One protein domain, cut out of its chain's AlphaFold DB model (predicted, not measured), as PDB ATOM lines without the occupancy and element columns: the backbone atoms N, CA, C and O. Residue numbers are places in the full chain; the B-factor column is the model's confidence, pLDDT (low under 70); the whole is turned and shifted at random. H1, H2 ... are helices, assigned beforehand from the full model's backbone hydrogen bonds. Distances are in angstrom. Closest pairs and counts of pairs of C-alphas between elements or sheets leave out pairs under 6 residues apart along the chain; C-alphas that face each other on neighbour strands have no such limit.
ATOM      1  N   HIS A  34      34.571 -46.141   7.730       96.00
ATOM      2  CA  HIS A  34      33.817 -46.912   6.743       96.00
ATOM      3  C   HIS A  34      34.542 -46.998   5.393       96.00
ATOM      4  O   HIS A  34      34.493 -48.040   4.741       96.00
ATOM      5  N   LEU A  35      35.260 -45.948   4.971       96.69
ATOM      6  CA  LEU A  35      36.158 -46.065   3.820       96.69
ATOM      7  C   LEU A  35      37.326 -46.993   4.145       96.69
ATOM      8  O   LEU A  35      37.568 -47.927   3.384       96.69
ATOM      9  N   LYS A  36      38.000 -46.811   5.287       96.00
ATOM     10  CA  LYS A  36      39.127 -47.671   5.675       96.00
ATOM     11  C   LYS A  36      38.732 -49.156   5.721       96.00
ATOM     12  O   LYS A  36      39.484 -49.992   5.226       96.00
ATOM     13  N   GLU A  37      37.529 -49.485   6.194       94.81
ATOM     14  CA  GLU A  37      36.953 -50.835   6.114       94.81
ATOM     15  C   GLU A  37      36.831 -51.338   4.662       94.81
ATOM     16  O   GLU A  37      37.287 -52.439   4.356       94.81
ATOM     17  N   VAL A  38      36.263 -50.542   3.745       95.00
ATOM     18  CA  VAL A  38      36.071 -50.934   2.333       95.00
ATOM     19  C   VAL A  38      37.392 -51.183   1.606       95.00
ATOM     20  O   VAL A  38      37.485 -52.128   0.818       95.00
ATOM     21  N   PHE A  39      38.413 -50.364   1.870       95.19
ATOM     22  CA  PHE A  39      39.748 -50.556   1.304       95.19
ATOM     23  C   PHE A  39      40.415 -51.817   1.880       95.19
ATOM     24  O   PHE A  39      40.879 -52.659   1.113       95.19
ATOM     25  N   THR A  40      40.406 -52.016   3.201       93.69
ATOM     26  CA  THR A  40      41.001 -53.207   3.843       93.69
ATOM     27  C   THR A  40      40.275 -54.507   3.460       93.69
ATOM     28  O   THR A  40      40.909 -55.550   3.301       93.69
ATOM     29  N   ALA A  41      38.958 -54.465   3.231       92.38
ATOM     30  CA  ALA A  41      38.172 -55.612   2.763       92.38
ATOM     31  C   ALA A  41      38.465 -56.014   1.300       92.38
ATOM     32  O   ALA A  41      38.151 -57.136   0.891       92.38
ATOM     33  N   TRP A  42      39.053 -55.121   0.497       92.19
ATOM     34  CA  TRP A  42      39.532 -55.433  -0.854       92.19
ATOM     35  C   TRP A  42      40.863 -56.189  -0.827       92.19
ATOM     36  O   TRP A  42      40.984 -57.255  -1.440       92.19
ATOM     37  N   ASP A  43      41.836 -55.652  -0.091       92.56
ATOM     38  CA  ASP A  43      43.148 -56.248   0.150       92.56
ATOM     39  C   ASP A  43      43.677 -55.733   1.497       92.56
ATOM     40  O   ASP A  43      43.793 -54.527   1.701       92.56
ATOM     41  N   GLU A  44      44.004 -56.643   2.413       89.38
ATOM     42  CA  GLU A  44      44.400 -56.316   3.789       89.38
ATOM     43  C   GLU A  44      45.650 -55.421   3.857       89.38
ATOM     44  O   GLU A  44      45.761 -54.575   4.739       89.38
ATOM     45  N   ILE A  45      46.581 -55.570   2.907       89.69
ATOM     46  CA  ILE A  45      47.872 -54.867   2.909       89.69
ATOM     47  C   ILE A  45      47.857 -53.687   1.934       89.69
ATOM     48  O   ILE A  45      48.334 -52.597   2.258       89.69
ATOM     49  N   LYS A  46      47.338 -53.888   0.717       94.50
ATOM     50  CA  LYS A  46      47.270 -52.827  -0.299       94.50
ATOM     51  C   LYS A  46      46.162 -51.821  -0.002       94.50
ATOM     52  O   LYS A  46      46.313 -50.661  -0.365       94.50
ATOM     53  N   GLY A  47      45.077 -52.253   0.640       95.31
ATOM     54  CA  GLY A  47      43.935 -51.421   1.002       95.31
ATOM     55  C   GLY A  47      44.300 -50.341   2.009       95.31
ATOM     56  O   GLY A  47      44.122 -49.162   1.712       95.31
ATOM     57  N   GLU A  48      44.879 -50.717   3.156       95.06
ATOM     58  CA  GLU A  48      45.337 -49.734   4.146       95.06
ATOM     59  C   GLU A  48      46.397 -48.793   3.553       95.06
ATOM     60  O   GLU A  48      46.275 -47.577   3.691       95.06
ATOM     61  N   TYR A  49      47.383 -49.328   2.818       96.38
ATOM     62  CA  TYR A  49      48.373 -48.498   2.122       96.38
ATOM     63  C   TYR A  49      47.720 -47.481   1.179       96.38
ATOM     64  O   TYR A  49      48.108 -46.316   1.192       96.38
ATOM     65  N   LEU A  50      46.742 -47.902   0.373       97.56
ATOM     66  CA  LEU A  50      46.086 -47.032  -0.597       97.56
ATOM     67  C   LEU A  50      45.215 -45.963   0.078       97.56
ATOM     68  O   LEU A  50      45.265 -44.808  -0.333       97.56
ATOM     69  N   TYR A  51      44.469 -46.314   1.128       97.69
ATOM     70  CA  TYR A  51      43.664 -45.356   1.891       97.69
ATOM     71  C   TYR A  51      44.538 -44.232   2.481       97.69
ATOM     72  O   TYR A  51      44.284 -43.050   2.238       97.69
ATOM     73  N   GLU A  52      45.624 -44.590   3.175       97.25
ATOM     74  CA  GLU A  52      46.572 -43.613   3.739       97.25
ATOM     75  C   GLU A  52      47.341 -42.853   2.638       97.25
ATOM     76  O   GLU A  52      47.699 -41.689   2.803       97.25
ATOM     77  N   SER A  53      47.582 -43.493   1.489       97.25
ATOM     78  CA  SER A  53      48.244 -42.891   0.328       97.25
ATOM     79  C   SER A  53      47.398 -41.794  -0.317       97.25
ATOM     80  O   SER A  53      47.932 -40.727  -0.629       97.25
ATOM     81  N   MET A  54      46.086 -42.016  -0.455       97.38
ATOM     82  CA  MET A  54      45.143 -40.999  -0.927       97.38
ATOM     83  C   MET A  54      45.075 -39.814   0.038       97.38
ATOM     84  O   MET A  54      45.162 -38.673  -0.410       97.38
ATOM     85  N   ALA A  55      45.016 -40.066   1.353       96.31
ATOM     86  CA  ALA A  55      45.073 -39.001   2.356       96.31
ATOM     87  C   ALA A  55      46.361 -38.165   2.228       96.31
ATOM     88  O   ALA A  55      46.299 -36.937   2.181       96.31
ATOM     89  N   ALA A  56      47.518 -38.815   2.071       94.69
ATOM     90  CA  ALA A  56      48.793 -38.127   1.876       94.69
ATOM     91  C   ALA A  56      48.874 -37.345   0.544       94.69
ATOM     92  O   ALA A  56      49.491 -36.284   0.514       94.69
ATOM     93  N   MET A  57      48.241 -37.807  -0.545       94.00
ATOM     94  CA  MET A  57      48.160 -37.037  -1.803       94.00
ATOM     95  C   MET A  57      47.287 -35.783  -1.662       94.00
ATOM     96  O   MET A  57      47.664 -34.719  -2.148       94.00
ATOM     97  N   VAL A  58      46.148 -35.886  -0.970       94.31
ATOM     98  CA  VAL A  58      45.259 -34.743  -0.693       94.31
ATOM     99  C   VAL A  58      45.942 -33.718   0.210       94.31
ATOM    100  O   VAL A  58      45.923 -32.528  -0.082       94.31
ATOM    101  N   MET A  59      46.620 -34.169   1.266       92.12
ATOM    102  CA  MET A  59      47.315 -33.286   2.211       92.12
ATOM    103  C   MET A  59      48.684 -32.785   1.721       92.12
ATOM    104  O   MET A  59      49.310 -31.975   2.404       92.12
ATOM    105  N   ARG A  60      49.158 -33.249   0.553       89.38
ATOM    106  CA  ARG A  60      50.514 -32.994   0.020       89.38
ATOM    107  C   ARG A  60      51.626 -33.401   1.001       89.38
ATOM    108  O   ARG A  60      52.644 -32.728   1.140       89.38
ATOM    109  N   GLU A  61      51.412 -34.514   1.693       88.69
ATOM    110  CA  GLU A  61      52.294 -35.056   2.726       88.69
ATOM    111  C   GLU A  61      53.223 -36.164   2.191       88.69
ATOM    112  O   GLU A  61      53.131 -36.623   1.047       88.69
ATOM    113  N   GLN A  62      54.141 -36.615   3.051       87.31
ATOM    114  CA  GLN A  62      54.955 -37.798   2.792       87.31
ATOM    115  C   GLN A  62      54.052 -39.032   2.659       87.31
ATOM    116  O   GLN A  62      53.240 -39.316   3.539       87.31
ATOM    117  N   GLN A  63      54.231 -39.808   1.592       91.56
ATOM    118  CA  GLN A  63      53.473 -41.049   1.407       91.56
ATOM    119  C   GLN A  63      53.721 -42.076   2.532       91.56
ATOM    120  O   GLN A  63      54.840 -42.171   3.053       91.56
ATOM    121  N   PRO A  64      52.717 -42.907   2.881       93.44
ATOM    122  CA  PRO A  64      52.891 -43.992   3.840       93.44
ATOM    123  C   PRO A  64      53.937 -45.000   3.352       93.44
ATOM    124  O   PRO A  64      54.180 -45.174   2.154       93.44
ATOM    125  N   LYS A  65      54.548 -45.725   4.295       90.50
ATOM    126  CA  LYS A  65      55.565 -46.738   3.988       90.50
ATOM    127  C   LYS A  65      54.993 -47.802   3.045       90.50
ATOM    128  O   LYS A  65      54.156 -48.603   3.456       90.50
ATOM    129  N   ARG A  66      55.503 -47.861   1.810       90.88
ATOM    130  CA  ARG A  66      55.009 -48.818   0.815       90.88
ATOM    131  C   ARG A  66      55.219 -50.282   1.265       90.88
ATOM    132  O   ARG A  66      56.333 -50.633   1.674       90.88
ATOM    133  N   PRO A  67      54.187 -51.144   1.161       91.00
ATOM    134  CA  PRO A  67      54.300 -52.585   1.346       91.00
ATOM    135  C   PRO A  67      55.399 -53.253   0.517       91.00
ATOM    136  O   PRO A  67      55.799 -52.792  -0.554       91.00
ATOM    137  N   SER A  68      55.872 -54.400   1.006       82.12
ATOM    138  CA  SER A  68      56.878 -55.189   0.300       82.12
ATOM    139  C   SER A  68      56.342 -55.779  -1.006       82.12
ATOM    140  O   SER A  68      55.301 -56.426  -1.009       82.12
ATOM    141  N   ASN A  69      57.121 -55.631  -2.083       79.25
ATOM    142  CA  ASN A  69      56.860 -56.157  -3.430       79.25
ATOM    143  C   ASN A  69      55.628 -55.523  -4.107       79.25
ATOM    144  O   ASN A  69      54.982 -56.140  -4.955       79.25
ATOM    145  N   LEU A  70      55.282 -54.294  -3.708       87.31
ATOM    146  CA  LEU A  70      54.224 -53.502  -4.320       87.31
ATOM    147  C   LEU A  70      54.820 -52.544  -5.361       87.31
ATOM    148  O   LEU A  70      55.223 -51.425  -5.045       87.31
ATOM    149  N   SER A  71      54.872 -52.986  -6.616       87.44
ATOM    150  CA  SER A  71      55.376 -52.168  -7.727       87.44
ATOM    151  C   SER A  71      54.348 -51.181  -8.289       87.44
ATOM    152  O   SER A  71      54.742 -50.278  -9.007       87.44
ATOM    153  N   GLN A  72      53.059 -51.342  -7.977       93.00
ATOM    154  CA  GLN A  72      51.971 -50.495  -8.487       93.00
ATOM    155  C   GLN A  72      51.964 -49.110  -7.815       93.00
ATOM    156  O   GLN A  72      52.238 -49.012  -6.614       93.00
ATOM    157  N   THR A  73      51.619 -48.056  -8.556       96.44
ATOM    158  CA  THR A  73      51.305 -46.734  -7.983       96.44
ATOM    159  C   THR A  73      49.937 -46.742  -7.272       96.44
ATOM    160  O   THR A  73      49.119 -47.633  -7.515       96.44
ATOM    161  N   PRO A  74      49.639 -45.748  -6.414       96.81
ATOM    162  CA  PRO A  74      48.301 -45.555  -5.847       96.81
ATOM    163  C   PRO A  74      47.193 -45.497  -6.911       96.81
ATOM    164  O   PRO A  74      46.165 -46.157  -6.771       96.81
ATOM    165  N   TYR A  75      47.438 -44.795  -8.020       96.81
ATOM    166  CA  TYR A  75      46.524 -44.729  -9.162       96.81
ATOM    167  C   TYR A  75      46.255 -46.097  -9.800       96.81
ATOM    168  O   TYR A  75      45.100 -46.485  -9.971       96.81
ATOM    169  N   GLU A  76      47.304 -46.882 -10.066       96.12
ATOM    170  CA  GLU A  76      47.160 -48.235 -10.623       96.12
ATOM    171  C   GLU A  76      46.422 -49.195  -9.675       96.12
ATOM    172  O   GLU A  76      45.827 -50.181 -10.117       96.12
ATOM    173  N   LEU A  77      46.467 -48.933  -8.366       95.81
ATOM    174  CA  LEU A  77      45.718 -49.699  -7.376       95.81
ATOM    175  C   LEU A  77      44.230 -49.341  -7.396       95.81
ATOM    176  O   LEU A  77      43.416 -50.266  -7.404       95.81
ATOM    177  N   MET A  78      43.878 -48.054  -7.496       95.00
ATOM    178  CA  MET A  78      42.488 -47.617  -7.703       95.00
ATOM    179  C   MET A  78      41.902 -48.219  -8.990       95.00
ATOM    180  O   MET A  78      40.837 -48.831  -8.944       95.00
ATOM    181  N   GLN A  79      42.645 -48.161 -10.102       93.56
ATOM    182  CA  GLN A  79      42.265 -48.773 -11.387       93.56
ATOM    183  C   GLN A  79      42.085 -50.300 -11.335       93.56
ATOM    184  O   GLN A  79      41.367 -50.866 -12.152       93.56
ATOM    185  N   SER A  80      42.726 -50.993 -10.388       92.75
ATOM    186  CA  SER A  80      42.592 -52.451 -10.248       92.75
ATOM    187  C   SER A  80      41.369 -52.908  -9.434       92.75
ATOM    188  O   SER A  80      41.103 -54.112  -9.353       92.75
ATOM    189  N   MET A  81      40.608 -51.980  -8.843       91.25
ATOM    190  CA  MET A  81      39.331 -52.291  -8.194       91.25
ATOM    191  C   MET A  81      38.217 -52.539  -9.219       91.25
ATOM    192  O   MET A  81      38.262 -52.043 -10.337       91.25
ATOM    193  N   ASP A  82      37.190 -53.293  -8.827       90.25
ATOM    194  CA  ASP A  82      35.966 -53.414  -9.620       90.25
ATOM    195  C   ASP A  82      35.041 -52.190  -9.472       90.25
ATOM    196  O   ASP A  82      34.967 -51.556  -8.413       90.25
ATOM    197  N   ASP A  83      34.267 -51.922 -10.527       89.81
ATOM    198  CA  ASP A  83      33.214 -50.905 -10.606       89.81
ATOM    199  C   ASP A  83      32.321 -50.813  -9.366       89.81
ATOM    200  O   ASP A  83      31.944 -49.717  -8.947       89.81
ATOM    201  N   TYR A  84      31.907 -51.955  -8.809       91.00
ATOM    202  CA  TYR A  84      30.977 -51.980  -7.684       91.00
ATOM    203  C   TYR A  84      31.642 -51.401  -6.435       91.00
ATOM    204  O   TYR A  84      31.035 -50.576  -5.742       91.00
ATOM    205  N   ARG A  85      32.903 -51.767  -6.177       92.75
ATOM    206  CA  ARG A  85      33.681 -51.203  -5.074       92.75
ATOM    207  C   ARG A  85      33.970 -49.725  -5.280       92.75
ATOM    208  O   ARG A  85      33.715 -48.961  -4.353       92.75
ATOM    209  N   VAL A  86      34.386 -49.294  -6.472       93.75
ATOM    210  CA  VAL A  86      34.592 -47.860  -6.760       93.75
ATOM    211  C   VAL A  86      33.296 -47.067  -6.536       93.75
ATOM    212  O   VAL A  86      33.301 -46.051  -5.843       93.75
ATOM    213  N   LYS A  87      32.147 -47.574  -7.004       94.44
ATOM    214  CA  LYS A  87      30.819 -46.964  -6.781       94.44
ATOM    215  C   LYS A  87      30.348 -47.039  -5.318       94.44
ATOM    216  O   LYS A  87      29.498 -46.244  -4.912       94.44
ATOM    217  N   ARG A  88      30.849 -47.970  -4.492       95.56
ATOM    218  CA  ARG A  88      30.647 -47.961  -3.026       95.56
ATOM    219  C   ARG A  88      31.503 -46.871  -2.378       95.56
ATOM    220  O   ARG A  88      30.952 -46.066  -1.637       95.56
ATOM    221  N   ILE A  89      32.792 -46.820  -2.707       97.06
ATOM    222  CA  ILE A  89      33.761 -45.838  -2.203       97.06
ATOM    223  C   ILE A  89      33.301 -44.406  -2.511       97.06
ATOM    224  O   ILE A  89      33.132 -43.610  -1.589       97.06
ATOM    225  N   SER A  90      33.012 -44.106  -3.781       97.56
ATOM    226  CA  SER A  90      32.570 -42.785  -4.246       97.56
ATOM    227  C   SER A  90      31.340 -42.280  -3.477       97.56
ATOM    228  O   SER A  90      31.349 -41.161  -2.976       97.56
ATOM    229  N   ARG A  91      30.323 -43.130  -3.261       97.88
ATOM    230  CA  ARG A  91      29.123 -42.760  -2.483       97.88
ATOM    231  C   ARG A  91      29.416 -42.442  -1.017       97.88
ATOM    232  O   ARG A  91      28.765 -41.559  -0.466       97.88
ATOM    233  N   ILE A  92      30.341 -43.166  -0.382       98.00
ATOM    234  CA  ILE A  92      30.720 -42.891   1.010       98.00
ATOM    235  C   ILE A  92      31.459 -41.549   1.061       98.00
ATOM    236  O   ILE A  92      31.021 -40.659   1.781       98.00
ATOM    237  N   ALA A  93      32.485 -41.356   0.227       98.00
ATOM    238  CA  ALA A  93      33.249 -40.108   0.169       98.00
ATOM    239  C   ALA A  93      32.383 -38.879  -0.183       98.00
ATOM    240  O   ALA A  93      32.569 -37.816   0.402       98.00
ATOM    241  N   SER A  94      31.376 -39.014  -1.057       98.31
ATOM    242  CA  SER A  94      30.388 -37.951  -1.305       98.31
ATOM    243  C   SER A  94      29.546 -37.614  -0.072       98.31
ATOM    244  O   SER A  94      29.306 -36.439   0.189       98.31
ATOM    245  N   SER A  95      29.143 -38.612   0.723       97.94
ATOM    246  CA  SER A  95      28.442 -38.357   1.989       97.94
ATOM    247  C   SER A  95      29.339 -37.657   3.013       97.94
ATOM    248  O   SER A  95      28.844 -36.829   3.775       97.94
ATOM    249  N   GLU A  96      30.638 -37.963   3.038       97.62
ATOM    250  CA  GLU A  96      31.591 -37.283   3.921       97.62
ATOM    251  C   GLU A  96      31.887 -35.847   3.455       97.62
ATOM    252  O   GLU A  96      32.005 -34.948   4.288       97.62
ATOM    253  N   LEU A  97      31.906 -35.590   2.141       97.31
ATOM    254  CA  LEU A  97      31.972 -34.236   1.582       97.31
ATOM    255  C   LEU A  97      30.740 -33.402   1.958       97.31
ATOM    256  O   LEU A  97      30.881 -32.246   2.355       97.31
ATOM    257  N   ASP A  98      29.538 -33.976   1.886       96.44
ATOM    258  CA  ASP A  98      28.318 -33.299   2.337       96.44
ATOM    259  C   ASP A  98      28.364 -33.011   3.850       96.44
ATOM    260  O   ASP A  98      27.983 -31.922   4.286       96.44
ATOM    261  N   ASN A  99      28.888 -33.931   4.668       94.75
ATOM    262  CA  ASN A  99      29.124 -33.693   6.098       94.75
ATOM    263  C   ASN A  99      30.127 -32.545   6.329       94.75
ATOM    264  O   ASN A  99      29.895 -31.672   7.171       94.75
ATOM    265  N   GLU A 100      31.221 -32.502   5.565       95.25
ATOM    266  CA  GLU A 100      32.249 -31.463   5.665       95.25
ATOM    267  C   GLU A 100      31.709 -30.082   5.252       95.25
ATOM    268  O   GLU A 100      31.905 -29.097   5.965       95.25
ATOM    269  N   ARG A 101      30.931 -30.013   4.165       95.19
ATOM    270  CA  ARG A 101      30.239 -28.799   3.685       95.19
ATOM    271  C   ARG A 101      29.175 -28.272   4.646       95.19
ATOM    272  O   ARG A 101      28.915 -27.072   4.677       95.19
ATOM    273  N   ASN A 102      28.565 -29.147   5.443       93.56
ATOM    274  CA  ASN A 102      27.599 -28.753   6.470       93.56
ATOM    275  C   ASN A 102      28.257 -28.291   7.785       93.56
ATOM    276  O   ASN A 102      27.599 -27.633   8.594       93.56
ATOM    277  N   THR A 103      29.528 -28.631   8.019       90.00
ATOM    278  CA  THR A 103      30.245 -28.354   9.281       90.00
ATOM    279  C   THR A 103      31.325 -27.278   9.153       90.00
ATOM    280  O   THR A 103      31.603 -26.581  10.130       90.00
ATOM    281  N   SER A 104      31.885 -27.088   7.958       84.62
ATOM    282  CA  SER A 104      32.856 -26.042   7.625       84.62
ATOM    283  C   SER A 104      32.232 -24.924   6.775       84.62
ATOM    284  O   SER A 104      31.138 -25.060   6.232       84.62
ATOM    285  N   ARG A 105      32.924 -23.784   6.667       82.06
ATOM    286  CA  ARG A 105      32.585 -22.668   5.760       82.06
ATOM    287  C   ARG A 105      33.740 -22.327   4.815       82.06
ATOM    288  O   ARG A 105      33.898 -21.172   4.431       82.06
ATOM    289  N   ASN A 106      34.565 -23.318   4.499       84.62
ATOM    290  CA  ASN A 106      35.688 -23.159   3.584       84.62
ATOM    291  C   ASN A 106      35.201 -23.097   2.127       84.62
ATOM    292  O   ASN A 106      34.117 -23.579   1.796       84.62
ATOM    293  N   ASP A 107      36.034 -22.552   1.245       85.69
ATOM    294  CA  ASP A 107      35.802 -22.592  -0.207       85.69
ATOM    295  C   ASP A 107      36.423 -23.844  -0.868       85.69
ATOM    296  O   ASP A 107      36.229 -24.074  -2.058       85.69
ATOM    297  N   GLN A 108      37.166 -24.654  -0.101       91.12
ATOM    298  CA  GLN A 108      37.794 -25.915  -0.515       91.12
ATOM    299  C   GLN A 108      37.658 -26.964   0.598       91.12
ATOM    300  O   GLN A 108      37.634 -26.619   1.784       91.12
ATOM    301  N   TYR A 109      37.586 -28.238   0.211       95.69
ATOM    302  CA  TYR A 109      37.210 -29.356   1.079       95.69
ATOM    303  C   TYR A 109      38.134 -30.555   0.863       95.69
ATOM    304  O   TYR A 109      38.447 -30.894  -0.278       95.69
ATOM    305  N   TYR A 110      38.513 -31.235   1.946       96.38
ATOM    306  CA  TYR A 110      39.381 -32.412   1.877       96.38
ATOM    307  C   TYR A 110      38.748 -33.517   1.019       96.38
ATOM    308  O   TYR A 110      39.398 -34.081   0.139       96.38
ATOM    309  N   TRP A 111      37.457 -33.800   1.227       97.62
ATOM    310  CA  TRP A 111      36.779 -34.874   0.496       97.62
ATOM    311  C   TRP A 111      36.505 -34.552  -0.976       97.62
ATOM    312  O   TRP A 111      36.279 -35.469  -1.761       97.62
ATOM    313  N   GLU A 112      36.548 -33.276  -1.370       97.12
ATOM    314  CA  GLU A 112      36.418 -32.864  -2.770       97.12
ATOM    315  C   GLU A 112      37.689 -33.216  -3.546       97.12
ATOM    316  O   GLU A 112      37.612 -33.925  -4.546       97.12
ATOM    317  N   GLU A 113      38.864 -32.871  -3.015       95.25
ATOM    318  CA  GLU A 113      40.140 -33.271  -3.622       95.25
ATOM    319  C   GLU A 113      40.386 -34.785  -3.535       95.25
ATOM    320  O   GLU A 113      40.903 -35.398  -4.471       95.25
ATOM    321  N   TRP A 114      39.930 -35.434  -2.459       97.19
ATOM    322  CA  TRP A 114      39.957 -36.896  -2.346       97.19
ATOM    323  C   TRP A 114      39.127 -37.574  -3.451       97.19
ATOM    324  O   TRP A 114      39.578 -38.535  -4.081       97.19
ATOM    325  N   LEU A 115      37.929 -37.046  -3.733       97.75
ATOM    326  CA  LEU A 115      37.086 -37.500  -4.840       97.75
ATOM    327  C   LEU A 115      37.698 -37.179  -6.208       97.75
ATOM    328  O   LEU A 115      37.571 -38.006  -7.106       97.75
ATOM    329  N   ASN A 116      38.392 -36.050  -6.380       95.38
ATOM    330  CA  ASN A 116      39.079 -35.709  -7.633       95.38
ATOM    331  C   ASN A 116      40.138 -36.767  -8.004       95.38
ATOM    332  O   ASN A 116      40.176 -37.238  -9.146       95.38
ATOM    333  N   TYR A 117      40.939 -37.230  -7.035       95.12
ATOM    334  CA  TYR A 117      41.883 -38.331  -7.266       95.12
ATOM    335  C   TYR A 117      41.180 -39.651  -7.602       95.12
ATOM    336  O   TYR A 117      41.574 -40.314  -8.563       95.12
ATOM    337  N   LEU A 118      40.113 -40.017  -6.876       96.44
ATOM    338  CA  LEU A 118      39.347 -41.232  -7.180       96.44
ATOM    339  C   LEU A 118      38.755 -41.177  -8.592       96.44
ATOM    340  O   LEU A 118      38.917 -42.123  -9.358       96.44
ATOM    341  N   ASN A 119      38.082 -40.080  -8.933       95.56
ATOM    342  CA  ASN A 119      37.392 -39.916 -10.207       95.56
ATOM    343  C   ASN A 119      38.376 -39.941 -11.380       95.56
ATOM    344  O   ASN A 119      38.105 -40.621 -12.364       95.56
ATOM    345  N   SER A 120      39.537 -39.279 -11.258       94.56
ATOM    346  CA  SER A 120      40.534 -39.288 -12.337       94.56
ATOM    347  C   SER A 120      41.037 -40.700 -12.656       94.56
ATOM    348  O   SER A 120      41.201 -41.021 -13.827       94.56
ATOM    349  N   SER A 121      41.141 -41.591 -11.657       94.56
ATOM    350  CA  SER A 121      41.499 -43.006 -11.867       94.56
ATOM    351  C   SER A 121      40.519 -43.819 -12.715       94.56
ATOM    352  O   SER A 121      40.861 -44.920 -13.135       94.56
ATOM    353  N   GLN A 122      39.311 -43.308 -12.953       91.88
ATOM    354  CA  GLN A 122      38.263 -43.982 -13.724       91.88
ATOM    355  C   GLN A 122      38.141 -43.447 -15.157       91.88
ATOM    356  O   GLN A 122      37.275 -43.901 -15.901       91.88
TER     357      GLN A 122
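Overview. This is residues 34 to 122 of the 478 residues of the protein "VWFD domain-containing protein" of Brumimicrobium aurantiacum (UniProt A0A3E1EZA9). Four helices make a ring of contacts: the long helix H4 forms one side, H1 and H5 pack on it at separate places and run opposite to it, and H2 on the far side joins H1 to H5. The short helix H3 packs on H2, a long loop of residues 59 to 73 swings out between H2 and H3, and residues 102 to 107, of which 102 and 103 belong to H4, stick out at the other end of the longest axis. The printed part has 89 residues with five named helices, in the order H1 H2 H3 H4 H5, and no named strand; the class is all helix. It is compact, with a radius of gyration of the C-alphas of 13.0 A and spans of 42 by 30 by 21 A.

Along the chain. H1 covers residues 34 to 42, is 12.8 A long, and begins at C-alpha 34 at (33.817, -46.912, 6.743). H2 covers residues 46 to 58 and is 18.2 A long. H3 covers residues 74 to 79 and is 8.8 A long. H4, the longest helix, covers residues 83 to 103 and is 30.2 A long, from C-alpha 83 at (33.214, -50.905, -10.606). H5 covers residues 110 to 120, is 15.8 A long, and ends at C-alpha 120 at (40.534, -39.288, -12.337).

Arrangement. H2 is the hub, touching three other helices. With residues 46 to 51 alone it touches H1, the closest C-alphas being those of Phe 39 and Gly 47, 4.3 A apart; the two form a helical hairpin, opposite ways at a steep tilt of 44 degrees. H2 touches H3 at Leu 50 and Pro 74, their closest C-alphas at 5.9 A, at a steep tilt of 64 degrees. With residues 54 to 58 alone it touches H5, closest at the C-alphas of Val 58 and Trp 114, 6.0 A apart, at a steep tilt of 65 degrees. H4 and H5 form a second helical hairpin, opposite ways at a shallow tilt of 25 degrees, with the closest C-alphas, those of Leu 97 and Trp 111, 5.0 A apart. H4 touches H1 with residues 85 to 93 alone, at a shallow tilt of 16 degrees, opposite ways; the closest C-alphas are those of Leu 35 and Ile 89, 6.5 A apart. The helix packing is part aligned, part crossed: of these five touching pairs, two are at a shallow tilt. H3 is close to H5 but not clearly touching it, the closest C-alphas being those of Met 78 and Leu 118 at 7.1 A. H1 and H5 are apart, and so are H2 and H4. In H1, H2, H3 and H5 every O i to N i+4 pair is within hydrogen-bond range; in H4 it is 16 of 17.

Size, cuts and confidence. The C-alphas farthest apart are those of Asn 69 and Arg 105, at 42.4 A. The printed part has no cut. The link from H2 to H3, 15 residues, is long; those from H1 to H2 and from H3 to H4 are tight, and that from H4 to H5 is short. The mean pLDDT of the printed part is 93.6, and no printed residue is under 70.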